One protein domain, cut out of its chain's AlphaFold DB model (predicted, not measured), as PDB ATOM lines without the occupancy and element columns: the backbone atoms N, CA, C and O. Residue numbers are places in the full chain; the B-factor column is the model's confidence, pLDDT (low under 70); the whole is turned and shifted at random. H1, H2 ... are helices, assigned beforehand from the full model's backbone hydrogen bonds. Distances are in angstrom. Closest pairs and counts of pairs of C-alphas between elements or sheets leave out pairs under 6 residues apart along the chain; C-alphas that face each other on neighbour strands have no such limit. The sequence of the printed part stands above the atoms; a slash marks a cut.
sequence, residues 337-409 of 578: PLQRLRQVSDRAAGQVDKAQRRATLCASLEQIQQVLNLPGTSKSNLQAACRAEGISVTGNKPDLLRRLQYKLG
ATOM      1  N   PRO A 337      42.008 115.249 -36.223       53.28
ATOM      2  CA  PRO A 337      40.888 115.988 -35.640       53.28
ATOM      3  C   PRO A 337      39.775 116.286 -36.653       53.28
ATOM      4  O   PRO A 337      38.597 116.234 -36.291       53.28
ATOM      5  N   LEU A 338      40.118 116.559 -37.920       50.41
ATOM      6  CA  LEU A 338      39.131 116.764 -38.988       50.41
ATOM      7  C   LEU A 338      38.398 115.458 -39.295       50.41
ATOM      8  O   LEU A 338      37.172 115.458 -39.419       50.41
ATOM      9  N   GLN A 339      39.121 114.340 -39.340       56.59
ATOM     10  CA  GLN A 339      38.543 113.018 -39.562       56.59
ATOM     11  C   GLN A 339      37.633 112.592 -38.397       56.59
ATOM     12  O   GLN A 339      36.520 112.120 -38.631       56.59
ATOM     13  N   ARG A 340      38.023 112.859 -37.140       64.12
ATOM     14  CA  ARG A 340      37.150 112.653 -35.966       64.12
ATOM     15  C   ARG A 340      35.891 113.521 -36.021       64.12
ATOM     16  O   ARG A 340      34.808 113.037 -35.697       64.12
ATOM     17  N   LEU A 341      35.997 114.782 -36.447       58.19
ATOM     18  CA  LEU A 341      34.831 115.658 -36.619       58.19
ATOM     19  C   LEU A 341      33.898 115.168 -37.734       58.19
ATOM     20  O   LEU A 341      32.681 115.216 -37.545       58.19
ATOM     21  N   ARG A 342      34.441 114.653 -38.847       61.09
ATOM     22  CA  ARG A 342      33.651 113.994 -39.906       61.09
ATOM     23  C   ARG A 342      32.893 112.792 -39.344       61.09
ATOM     24  O   ARG A 342      31.670 112.782 -39.399       61.09
ATOM     25  N   GLN A 343      33.572 111.895 -38.625       66.38
ATOM     26  CA  GLN A 343      32.931 110.739 -37.984       66.38
ATOM     27  C   GLN A 343      31.815 111.127 -36.995       66.38
ATOM     28  O   GLN A 343      30.801 110.435 -36.892       66.38
ATOM     29  N   VAL A 344      31.974 112.222 -36.241       63.91
ATOM     30  CA  VAL A 344      30.918 112.733 -35.346       63.91
ATOM     31  C   VAL A 344      29.748 113.323 -36.139       63.91
ATOM     32  O   VAL A 344      28.595 113.109 -35.755       63.91
ATOM     33  N   SER A 345      30.027 114.031 -37.238       55.12
ATOM     34  CA  SER A 345      29.013 114.575 -38.147       55.12
ATOM     35  C   SER A 345      28.194 113.460 -38.804       55.12
ATOM     36  O   SER A 345      26.966 113.503 -38.760       55.12
ATOM     37  N   ASP A 346      28.849 112.402 -39.278       57.06
ATOM     38  CA  ASP A 346      28.198 111.248 -39.913       57.06
ATOM     39  C   ASP A 346      27.325 110.477 -38.912       57.06
ATOM     40  O   ASP A 346      26.186 110.097 -39.198       57.06
ATOM     41  N   ARG A 347      27.802 110.326 -37.667       58.50
ATOM     42  CA  ARG A 347      27.001 109.757 -36.569       58.50
ATOM     43  C   ARG A 347      25.780 110.617 -36.236       58.50
ATOM     44  O   ARG A 347      24.741 110.065 -35.874       58.50
ATOM     45  N   ALA A 348      25.888 111.944 -36.333       51.97
ATOM     46  CA  ALA A 348      24.772 112.860 -36.115       51.97
ATOM     47  C   ALA A 348      23.766 112.829 -37.281       51.97
ATOM     48  O   ALA A 348      22.562 112.798 -37.029       51.97
ATOM     49  N   ALA A 349      24.233 112.735 -38.529       51.72
ATOM     50  CA  ALA A 349      23.383 112.527 -39.702       51.72
ATOM     51  C   ALA A 349      22.584 111.214 -39.589       51.72
ATOM     52  O   ALA A 349      21.367 111.202 -39.776       51.72
ATOM     53  N   GLY A 350      23.218 110.135 -39.114       52.44
ATOM     54  CA  GLY A 350      22.531 108.876 -38.800       52.44
ATOM     55  C   GLY A 350      21.493 108.966 -37.665       52.44
ATOM     56  O   GLY A 350      20.625 108.098 -37.554       52.44
ATOM     57  N   GLN A 351      21.534 109.996 -36.808       52.31
ATOM     58  CA  GLN A 351      20.484 110.256 -35.810       52.31
ATOM     59  C   GLN A 351      19.289 111.016 -36.394       52.31
ATOM     60  O   GLN A 351      18.157 110.738 -35.996       52.31
ATOM     61  N   VAL A 352      19.525 111.926 -37.345       54.34
ATOM     62  CA  VAL A 352      18.456 112.601 -38.101       54.34
ATOM     63  C   VAL A 352      17.666 111.573 -38.907       54.34
ATOM     64  O   VAL A 352      16.440 111.569 -38.853       54.34
ATOM     65  N   ASP A 353      18.352 110.601 -39.509       54.97
ATOM     66  CA  ASP A 353      17.710 109.502 -40.234       54.97
ATOM     67  C   ASP A 353      16.850 108.608 -39.309       54.97
ATOM     68  O   ASP A 353      15.754 108.173 -39.660       54.97
ATOM     69  N   LYS A 354      17.260 108.412 -38.046       59.41
ATOM     70  CA  LYS A 354      16.428 107.735 -37.029       59.41
ATOM     71  C   LYS A 354      15.202 108.552 -36.612       59.41
ATOM     72  O   LYS A 354      14.166 107.958 -36.308       59.41
ATOM     73  N   ALA A 355      15.309 109.880 -36.557       57.00
ATOM     74  CA  ALA A 355      14.185 110.763 -36.247       57.00
ATOM     75  C   ALA A 355      13.166 110.789 -37.397       57.00
ATOM     76  O   ALA A 355      11.974 110.630 -37.142       57.00
ATOM     77  N   GLN A 356      13.646 110.861 -38.643       64.50
ATOM     78  CA  GLN A 356      12.834 110.744 -39.855       64.50
ATOM     79  C   GLN A 356      12.081 109.405 -39.873       64.50
ATOM     80  O   GLN A 356      10.859 109.383 -39.981       64.50
ATOM     81  N   ARG A 357      12.783 108.286 -39.625       62.28
ATOM     82  CA  ARG A 357      12.173 106.945 -39.536       62.28
ATOM     83  C   ARG A 357      11.106 106.842 -38.445       62.28
ATOM     84  O   ARG A 357      10.103 106.164 -38.644       62.28
ATOM     85  N   ARG A 358      11.292 107.502 -37.294       66.31
ATOM     86  CA  ARG A 358      10.275 107.555 -36.226       66.31
ATOM     87  C   ARG A 358       9.051 108.369 -36.640       66.31
ATOM     88  O   ARG A 358       7.942 107.926 -36.364       66.31
ATOM     89  N   ALA A 359       9.241 109.500 -37.318       65.69
ATOM     90  CA  ALA A 359       8.146 110.326 -37.822       65.69
ATOM     91  C   ALA A 359       7.305 109.578 -38.871       65.69
ATOM     92  O   ALA A 359       6.081 109.552 -38.763       65.69
ATOM     93  N   THR A 360       7.951 108.879 -39.811       68.75
ATOM     94  CA  THR A 360       7.260 108.026 -40.793       68.75
ATOM     95  C   THR A 360       6.485 106.897 -40.111       68.75
ATOM     96  O   THR A 360       5.347 106.619 -40.476       68.75
ATOM     97  N   LEU A 361       7.061 106.278 -39.073       66.81
ATOM     98  CA  LEU A 361       6.405 105.204 -38.325       66.81
ATOM     99  C   LEU A 361       5.172 105.714 -37.559       66.81
ATOM    100  O   LEU A 361       4.142 105.049 -37.572       66.81
ATOM    101  N   CYS A 362       5.243 106.900 -36.947       70.50
ATOM    102  CA  CYS A 362       4.094 107.544 -36.300       70.50
ATOM    103  C   CYS A 362       2.968 107.861 -37.297       70.50
ATOM    104  O   CYS A 362       1.833 107.466 -37.048       70.50
ATOM    105  N   ALA A 363       3.286 108.456 -38.451       69.62
ATOM    106  CA  ALA A 363       2.294 108.783 -39.479       69.62
ATOM    107  C   ALA A 363       1.567 107.533 -40.020       69.62
ATOM    108  O   ALA A 363       0.345 107.529 -40.172       69.62
ATOM    109  N   SER A 364       2.290 106.432 -40.248       67.56
ATOM    110  CA  SER A 364       1.673 105.170 -40.682       67.56
ATOM    111  C   SER A 364       0.817 104.511 -39.592       67.56
ATOM    112  O   SER A 364      -0.162 103.840 -39.911       67.56
ATOM    113  N   LEU A 365       1.158 104.678 -38.307       72.75
ATOM    114  CA  LEU A 365       0.325 104.184 -37.203       72.75
ATOM    115  C   LEU A 365      -0.977 104.980 -37.072       72.75
ATOM    116  O   LEU A 365      -2.022 104.375 -36.843       72.75
ATOM    117  N   GLU A 366      -0.921 106.299 -37.256       76.06
ATOM    118  CA  GLU A 366      -2.098 107.175 -37.244       76.06
ATOM    119  C   GLU A 366      -3.064 106.831 -38.387       76.06
ATOM    120  O   GLU A 366      -4.268 106.718 -38.159       76.06
ATOM    121  N   GLN A 367      -2.548 106.544 -39.588       75.62
ATOM    122  CA  GLN A 367      -3.370 106.085 -40.715       75.62
ATOM    123  C   GLN A 367      -4.097 104.763 -40.424       75.62
ATOM    124  O   GLN A 367      -5.286 104.639 -40.708       75.62
ATOM    125  N   ILE A 368      -3.425 103.781 -39.810       72.38
ATOM    126  CA  ILE A 368      -4.062 102.504 -39.433       72.38
ATOM    127  C   ILE A 368      -5.154 102.725 -38.381       72.38
ATOM    128  O   ILE A 368      -6.199 102.076 -38.435       72.38
ATOM    129  N   GLN A 369      -4.933 103.634 -37.427       79.31
ATOM    130  CA  GLN A 369      -5.940 103.966 -36.417       79.31
ATOM    131  C   GLN A 369      -7.185 104.597 -37.034       79.31
ATOM    132  O   GLN A 369      -8.288 104.244 -36.624       79.31
ATOM    133  N   GLN A 370      -7.011 105.479 -38.022       77.69
ATOM    134  CA  GLN A 370      -8.116 106.128 -38.726       77.69
ATOM    135  C   GLN A 370      -8.914 105.145 -39.590       77.69
ATOM    136  O   GLN A 370     -10.137 105.137 -39.520       77.69
ATOM    137  N   VAL A 371      -8.246 104.279 -40.359       77.06
ATOM    138  CA  VAL A 371      -8.927 103.331 -41.264       77.06
ATOM    139  C   VAL A 371      -9.718 102.267 -40.498       77.06
ATOM    140  O   VAL A 371     -10.799 101.876 -40.926       77.06
ATOM    141  N   LEU A 372      -9.207 101.816 -39.350       72.44
ATOM    142  CA  LEU A 372      -9.835 100.763 -38.542       72.44
ATOM    143  C   LEU A 372     -10.659 101.301 -37.359       72.44
ATOM    144  O   LEU A 372     -11.115 100.509 -36.535       72.44
ATOM    145  N   ASN A 373     -10.814 102.627 -37.234       77.69
ATOM    146  CA  ASN A 373     -11.465 103.295 -36.097       77.69
ATOM    147  C   ASN A 373     -10.989 102.773 -34.725       77.69
ATOM    148  O   ASN A 373     -11.780 102.529 -33.812       77.69
ATOM    149  N   LEU A 374      -9.677 102.568 -34.568       76.88
ATOM    150  CA  LEU A 374      -9.121 102.003 -33.338       76.88
ATOM    151  C   LEU A 374      -8.823 103.096 -32.304       76.88
ATOM    152  O   LEU A 374      -8.088 104.036 -32.610       76.88
ATOM    153  N   PRO A 375      -9.225 102.917 -31.030       69.69
ATOM    154  CA  PRO A 375      -8.930 103.879 -29.965       69.69
ATOM    155  C   PRO A 375      -7.433 103.934 -29.593       69.69
ATOM    156  O   PRO A 375      -7.010 104.791 -28.827       69.69
ATOM    157  N   GLY A 376      -6.604 103.016 -30.113       75.88
ATOM    158  CA  GLY A 376      -5.174 102.927 -29.803       75.88
ATOM    159  C   GLY A 376      -4.474 101.761 -30.508       75.88
ATOM    160  O   GLY A 376      -5.113 100.761 -30.821       75.88
ATOM    161  N   THR A 377      -3.148 101.832 -30.684       73.75
ATOM    162  CA  THR A 377      -2.316 100.736 -31.244       73.75
ATOM    163  C   THR A 377      -1.794  99.776 -30.166       73.75
ATOM    164  O   THR A 377      -0.654  99.302 -30.220       73.75
ATOM    165  N   SER A 378      -2.579  99.513 -29.119       82.38
ATOM    166  CA  SER A 378      -2.212  98.504 -28.120       82.38
ATOM    167  C   SER A 378      -2.274  97.101 -28.740       82.38
ATOM    168  O   SER A 378      -2.983  96.865 -29.719       82.38
ATOM    169  N   LYS A 379      -1.528  96.141 -28.179       82.06
ATOM    170  CA  LYS A 379      -1.533  94.755 -28.680       82.06
ATOM    171  C   LYS A 379      -2.943  94.148 -28.646       82.06
ATOM    172  O   LYS A 379      -3.312  93.458 -29.588       82.06
ATOM    173  N   SER A 380      -3.729  94.442 -27.608       83.12
ATOM    174  CA  SER A 380      -5.115  93.975 -27.480       83.12
ATOM    175  C   SER A 380      -6.010  94.522 -28.592       83.12
ATOM    176  O   SER A 380      -6.754  93.756 -29.200       83.12
ATOM    177  N   ASN A 381      -5.886  95.813 -28.914       82.12
ATOM    178  CA  ASN A 381      -6.687  96.460 -29.955       82.12
ATOM    179  C   ASN A 381      -6.315  95.938 -31.346       82.12
ATOM    180  O   ASN A 381      -7.191  95.674 -32.159       82.12
ATOM    181  N   LEU A 382      -5.022  95.712 -31.597       82.12
ATOM    182  CA  LEU A 382      -4.547  95.126 -32.853       82.12
ATOM    183  C   LEU A 382      -4.976  93.663 -33.004       82.12
ATOM    184  O   LEU A 382      -5.335  93.244 -34.095       82.12
ATOM    185  N   GLN A 383      -4.991  92.883 -31.920       84.19
ATOM    186  CA  GLN A 383      -5.526  91.521 -31.953       84.19
ATOM    187  C   GLN A 383      -7.040  91.504 -32.184       84.19
ATOM    188  O   GLN A 383      -7.519  90.623 -32.891       84.19
ATOM    189  N   ALA A 384      -7.785  92.454 -31.613       83.44
ATOM    190  CA  ALA A 384      -9.215  92.603 -31.873       83.44
ATOM    191  C   ALA A 384      -9.480  92.976 -33.342       83.44
ATOM    192  O   ALA A 384     -10.299  92.329 -33.987       83.44
ATOM    193  N   ALA A 385      -8.712  93.922 -33.890       81.50
ATOM    194  CA  ALA A 385      -8.772  94.298 -35.301       81.50
ATOM    195  C   ALA A 385      -8.423  93.126 -36.231       81.50
ATOM    196  O   ALA A 385      -9.155  92.849 -37.172       81.50
ATOM    197  N   CYS A 386      -7.362  92.366 -35.931       84.44
ATOM    198  CA  CYS A 386      -7.026  91.161 -36.693       84.44
ATOM    199  C   CYS A 386      -8.164  90.129 -36.675       84.44
ATOM    200  O   CYS A 386      -8.402  89.501 -37.699       84.44
ATOM    201  N   ARG A 387      -8.887  89.955 -35.555       85.75
ATOM    202  CA  ARG A 387     -10.057  89.054 -35.513       85.75
ATOM    203  C   ARG A 387     -11.204  89.562 -36.377       85.75
ATOM    204  O   ARG A 387     -11.811  88.752 -37.066       85.75
ATOM    205  N   ALA A 388     -11.477  90.866 -36.343       83.19
ATOM    206  CA  ALA A 388     -12.515  91.484 -37.165       83.19
ATOM    207  C   ALA A 388     -12.223  91.329 -38.669       83.19
ATOM    208  O   ALA A 388     -13.126  91.044 -39.443       83.19
ATOM    209  N   GLU A 389     -10.946  91.404 -39.053       82.69
ATOM    210  CA  GLU A 389     -10.475  91.269 -40.440       82.69
ATOM    211  C   GLU A 389     -10.163  89.816 -40.867       82.69
ATOM    212  O   GLU A 389      -9.669  89.571 -41.973       82.69
ATOM    213  N   GLY A 390     -10.405  88.830 -39.992       86.31
ATOM    214  CA  GLY A 390     -10.167  87.409 -40.273       86.31
ATOM    215  C   GLY A 390      -8.688  87.015 -40.417       86.31
ATOM    216  O   GLY A 390      -8.360  86.076 -41.141       86.31
ATOM    217  N   ILE A 391      -7.774  87.732 -39.755       87.81
ATOM    218  CA  ILE A 391      -6.320  87.536 -39.830       87.81
ATOM    219  C   ILE A 391      -5.773  86.926 -38.528       87.81
ATOM    220  O   ILE A 391      -6.268  87.174 -37.429       87.81
ATOM    221  N   SER A 392      -4.692  86.146 -38.632       85.88
ATOM    222  CA  SER A 392      -4.050  85.505 -37.478       85.88
ATOM    223  C   SER A 392      -3.564  86.505 -36.413       85.88
ATOM    224  O   SER A 392      -2.811  87.440 -36.707       85.88
ATOM    225  N   VAL A 393      -3.941  86.240 -35.156       88.12
ATOM    226  CA  VAL A 393      -3.664  87.059 -33.956       88.12
ATOM    227  C   VAL A 393      -2.344  86.734 -33.242       88.12
ATOM    228  O   VAL A 393      -2.055  87.293 -32.176       88.12
ATOM    229  N   THR A 394      -1.544  85.820 -33.791       83.00
ATOM    230  CA  THR A 394      -0.254  85.417 -33.212       83.00
ATOM    231  C   THR A 394       0.857  86.406 -33.566       83.00
ATOM    232  O   THR A 394       0.882  86.939 -34.673       83.00
ATOM    233  N   GLY A 395       1.799  86.628 -32.644       82.06
ATOM    234  CA  GLY A 395       2.979  87.471 -32.872       82.06
ATOM    235  C   GLY A 395       3.085  88.686 -31.950       82.06
ATOM    236  O   GLY A 395       2.279  88.902 -31.033       82.06
ATOM    237  N   ASN A 396       4.141  89.467 -32.163       77.69
ATOM    238  CA  ASN A 396       4.369  90.724 -31.456       77.69
ATOM    239  C   ASN A 396       3.620  91.886 -32.155       77.69
ATOM    240  O   ASN A 396       3.009  91.722 -33.208       77.69
ATOM    241  N   LYS A 397       3.628  93.078 -31.545       77.25
ATOM    242  CA  LYS A 397       2.949  94.270 -32.086       77.25
ATOM    243  C   LYS A 397       3.298  94.568 -33.565       77.25
ATOM    244  O   LYS A 397       2.361  94.806 -34.326       77.25
ATOM    245  N   PRO A 398       4.576  94.554 -34.003       77.88
ATOM    246  CA  PRO A 398       4.903  94.806 -35.408       77.88
ATOM    247  C   PRO A 398       4.428  93.711 -36.374       77.88
ATOM    248  O   PRO A 398       4.047  94.043 -37.496       77.88
ATOM    249  N   ASP A 399       4.373  92.443 -35.957       79.62
ATOM    250  CA  ASP A 399       3.853  91.359 -36.806       79.62
ATOM    251  C   ASP A 399       2.355  91.536 -37.102       79.62
ATOM    252  O   ASP A 399       1.917  91.385 -38.243       79.62
ATOM    253  N   LEU A 400       1.575  91.912 -36.081       82.00
ATOM    254  CA  LEU A 400       0.141  92.196 -36.218       82.00
ATOM    255  C   LEU A 400      -0.108  93.417 -37.114       82.00
ATOM    256  O   LEU A 400      -0.978  93.378 -37.979       82.00
ATOM    257  N   LEU A 401       0.695  94.475 -36.951       79.44
ATOM    258  CA  LEU A 401       0.613  95.677 -37.786       79.44
ATOM    259  C   LEU A 401       0.918  95.382 -39.254       79.44
ATOM    260  O   LEU A 401       0.174  95.832 -40.118       79.44
ATOM    261  N   ARG A 402       1.961  94.594 -39.545       80.69
ATOM    262  CA  ARG A 402       2.318  94.235 -40.926       80.69
ATOM    263  C   ARG A 402       1.193  93.463 -41.614       80.69
ATOM    264  O   ARG A 402       0.908  93.699 -42.783       80.69
ATOM    265  N   ARG A 403       0.543  92.551 -40.885       82.44
ATOM    266  CA  ARG A 403      -0.583  91.765 -41.405       82.44
ATOM    267  C   ARG A 403      -1.807  92.632 -41.701       82.44
ATOM    268  O   ARG A 403      -2.400  92.476 -42.763       82.44
ATOM    269  N   LEU A 404      -2.138  93.564 -40.807       81.75
ATOM    270  CA  LEU A 404      -3.218  94.531 -41.031       81.75
ATOM    271  C   LEU A 404      -2.900  95.470 -42.200       81.75
ATOM    272  O   LEU A 404      -3.743  95.665 -43.063       81.75
ATOM    273  N   GLN A 405      -1.671  95.983 -42.291       80.88
ATOM    274  CA  GLN A 405      -1.238  96.823 -43.414       80.88
ATOM    275  C   GLN A 405      -1.338  96.102 -44.754       80.88
ATOM    276  O   GLN A 405      -1.865  96.668 -45.705       80.88
ATOM    277  N   TYR A 406      -0.876  94.851 -44.818       82.81
ATOM    278  CA  TYR A 406      -0.961  94.042 -46.031       82.81
ATOM    279  C   TYR A 406      -2.416  93.822 -46.461       82.81
ATOM    280  O   TYR A 406      -2.737  93.954 -47.638       82.81
ATOM    281  N   LYS A 407      -3.312  93.538 -45.509       82.75
ATOM    282  CA  LYS A 407      -4.741  93.353 -45.790       82.75
ATOM    283  C   LYS A 407      -5.418  94.647 -46.262       82.75
ATOM    284  O   LYS A 407      -6.275  94.585 -47.134       82.75
ATOM    285  N   LEU A 408      -5.009  95.791 -45.713       79.06
ATOM    286  CA  LEU A 408      -5.547  97.118 -46.034       79.06
ATOM    287  C   LEU A 408      -4.860  97.795 -47.236       79.06
ATOM    288  O   LEU A 408      -5.212  98.922 -47.572       79.06
ATOM    289  N   GLY A 409      -3.870  97.152 -47.868       76.56
ATOM    290  CA  GLY A 409      -3.135  97.717 -49.008       76.56
ATOM    291  C   GLY A 409      -2.236  98.913 -48.661       76.56
ATOM    292  O   GLY A 409      -1.946  99.736 -49.527       76.56
TER     293      GLY A 409
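AT A GLANCE: This is residues 337 to 409 of the 578 residues of the protein "Predicted protein" of Monosiga brevicollis (UniProt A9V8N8). One long helix, H1, sticks out as an arm from a small compact head, where two short helices, H2 and H3, are side by side near its last turns. Residues 337 to 363 of H1 stand free and make most of the length. The printed part has 73 residues with three named helices, H1, H2, H3, and no named strand: all helix. It is extended, with a radius of gyration of the C-alphas of 17.8 A and spans of 59 by 23 by 21 A.

IN THESE COORDINATES: H1, residues 337 to 371, runs 51.7 A from C-alpha 337 at (40.888, 115.988, -35.640) to C-alpha 371 at (-8.927, 103.331, -41.264). H2, residues 379 to 388, is 14.3 A long. H3, residues 397 to 407, is 15.7 A long and ends at C-alpha 407 at (-4.741, 93.353, -45.790).

HOW THE PARTS SIT: H1 is close to but not clearly touching H3, at a steep tilt of 59 degrees; their closest C-alphas, of Ile 368 and Gln 405, are 7.5 A apart. H1 and H2 are apart. H2 and H3 touch, at a shallow tilt of 26 degrees, the same way; their closest C-alphas, of Lys 379 and Lys 397, are 5.7 A apart. In H1, H2 and H3 every O i to N i+4 pair is within hydrogen-bond range.

THE WHOLE: The C-alphas farthest apart, of Pro 337 and Ala 388, are separated by 58.8 A. The printed part has no cut, and both links are short. Mean pLDDT of the printed part is 72.5; residues 337 to 361, 363 to 364 and 375 are under 70.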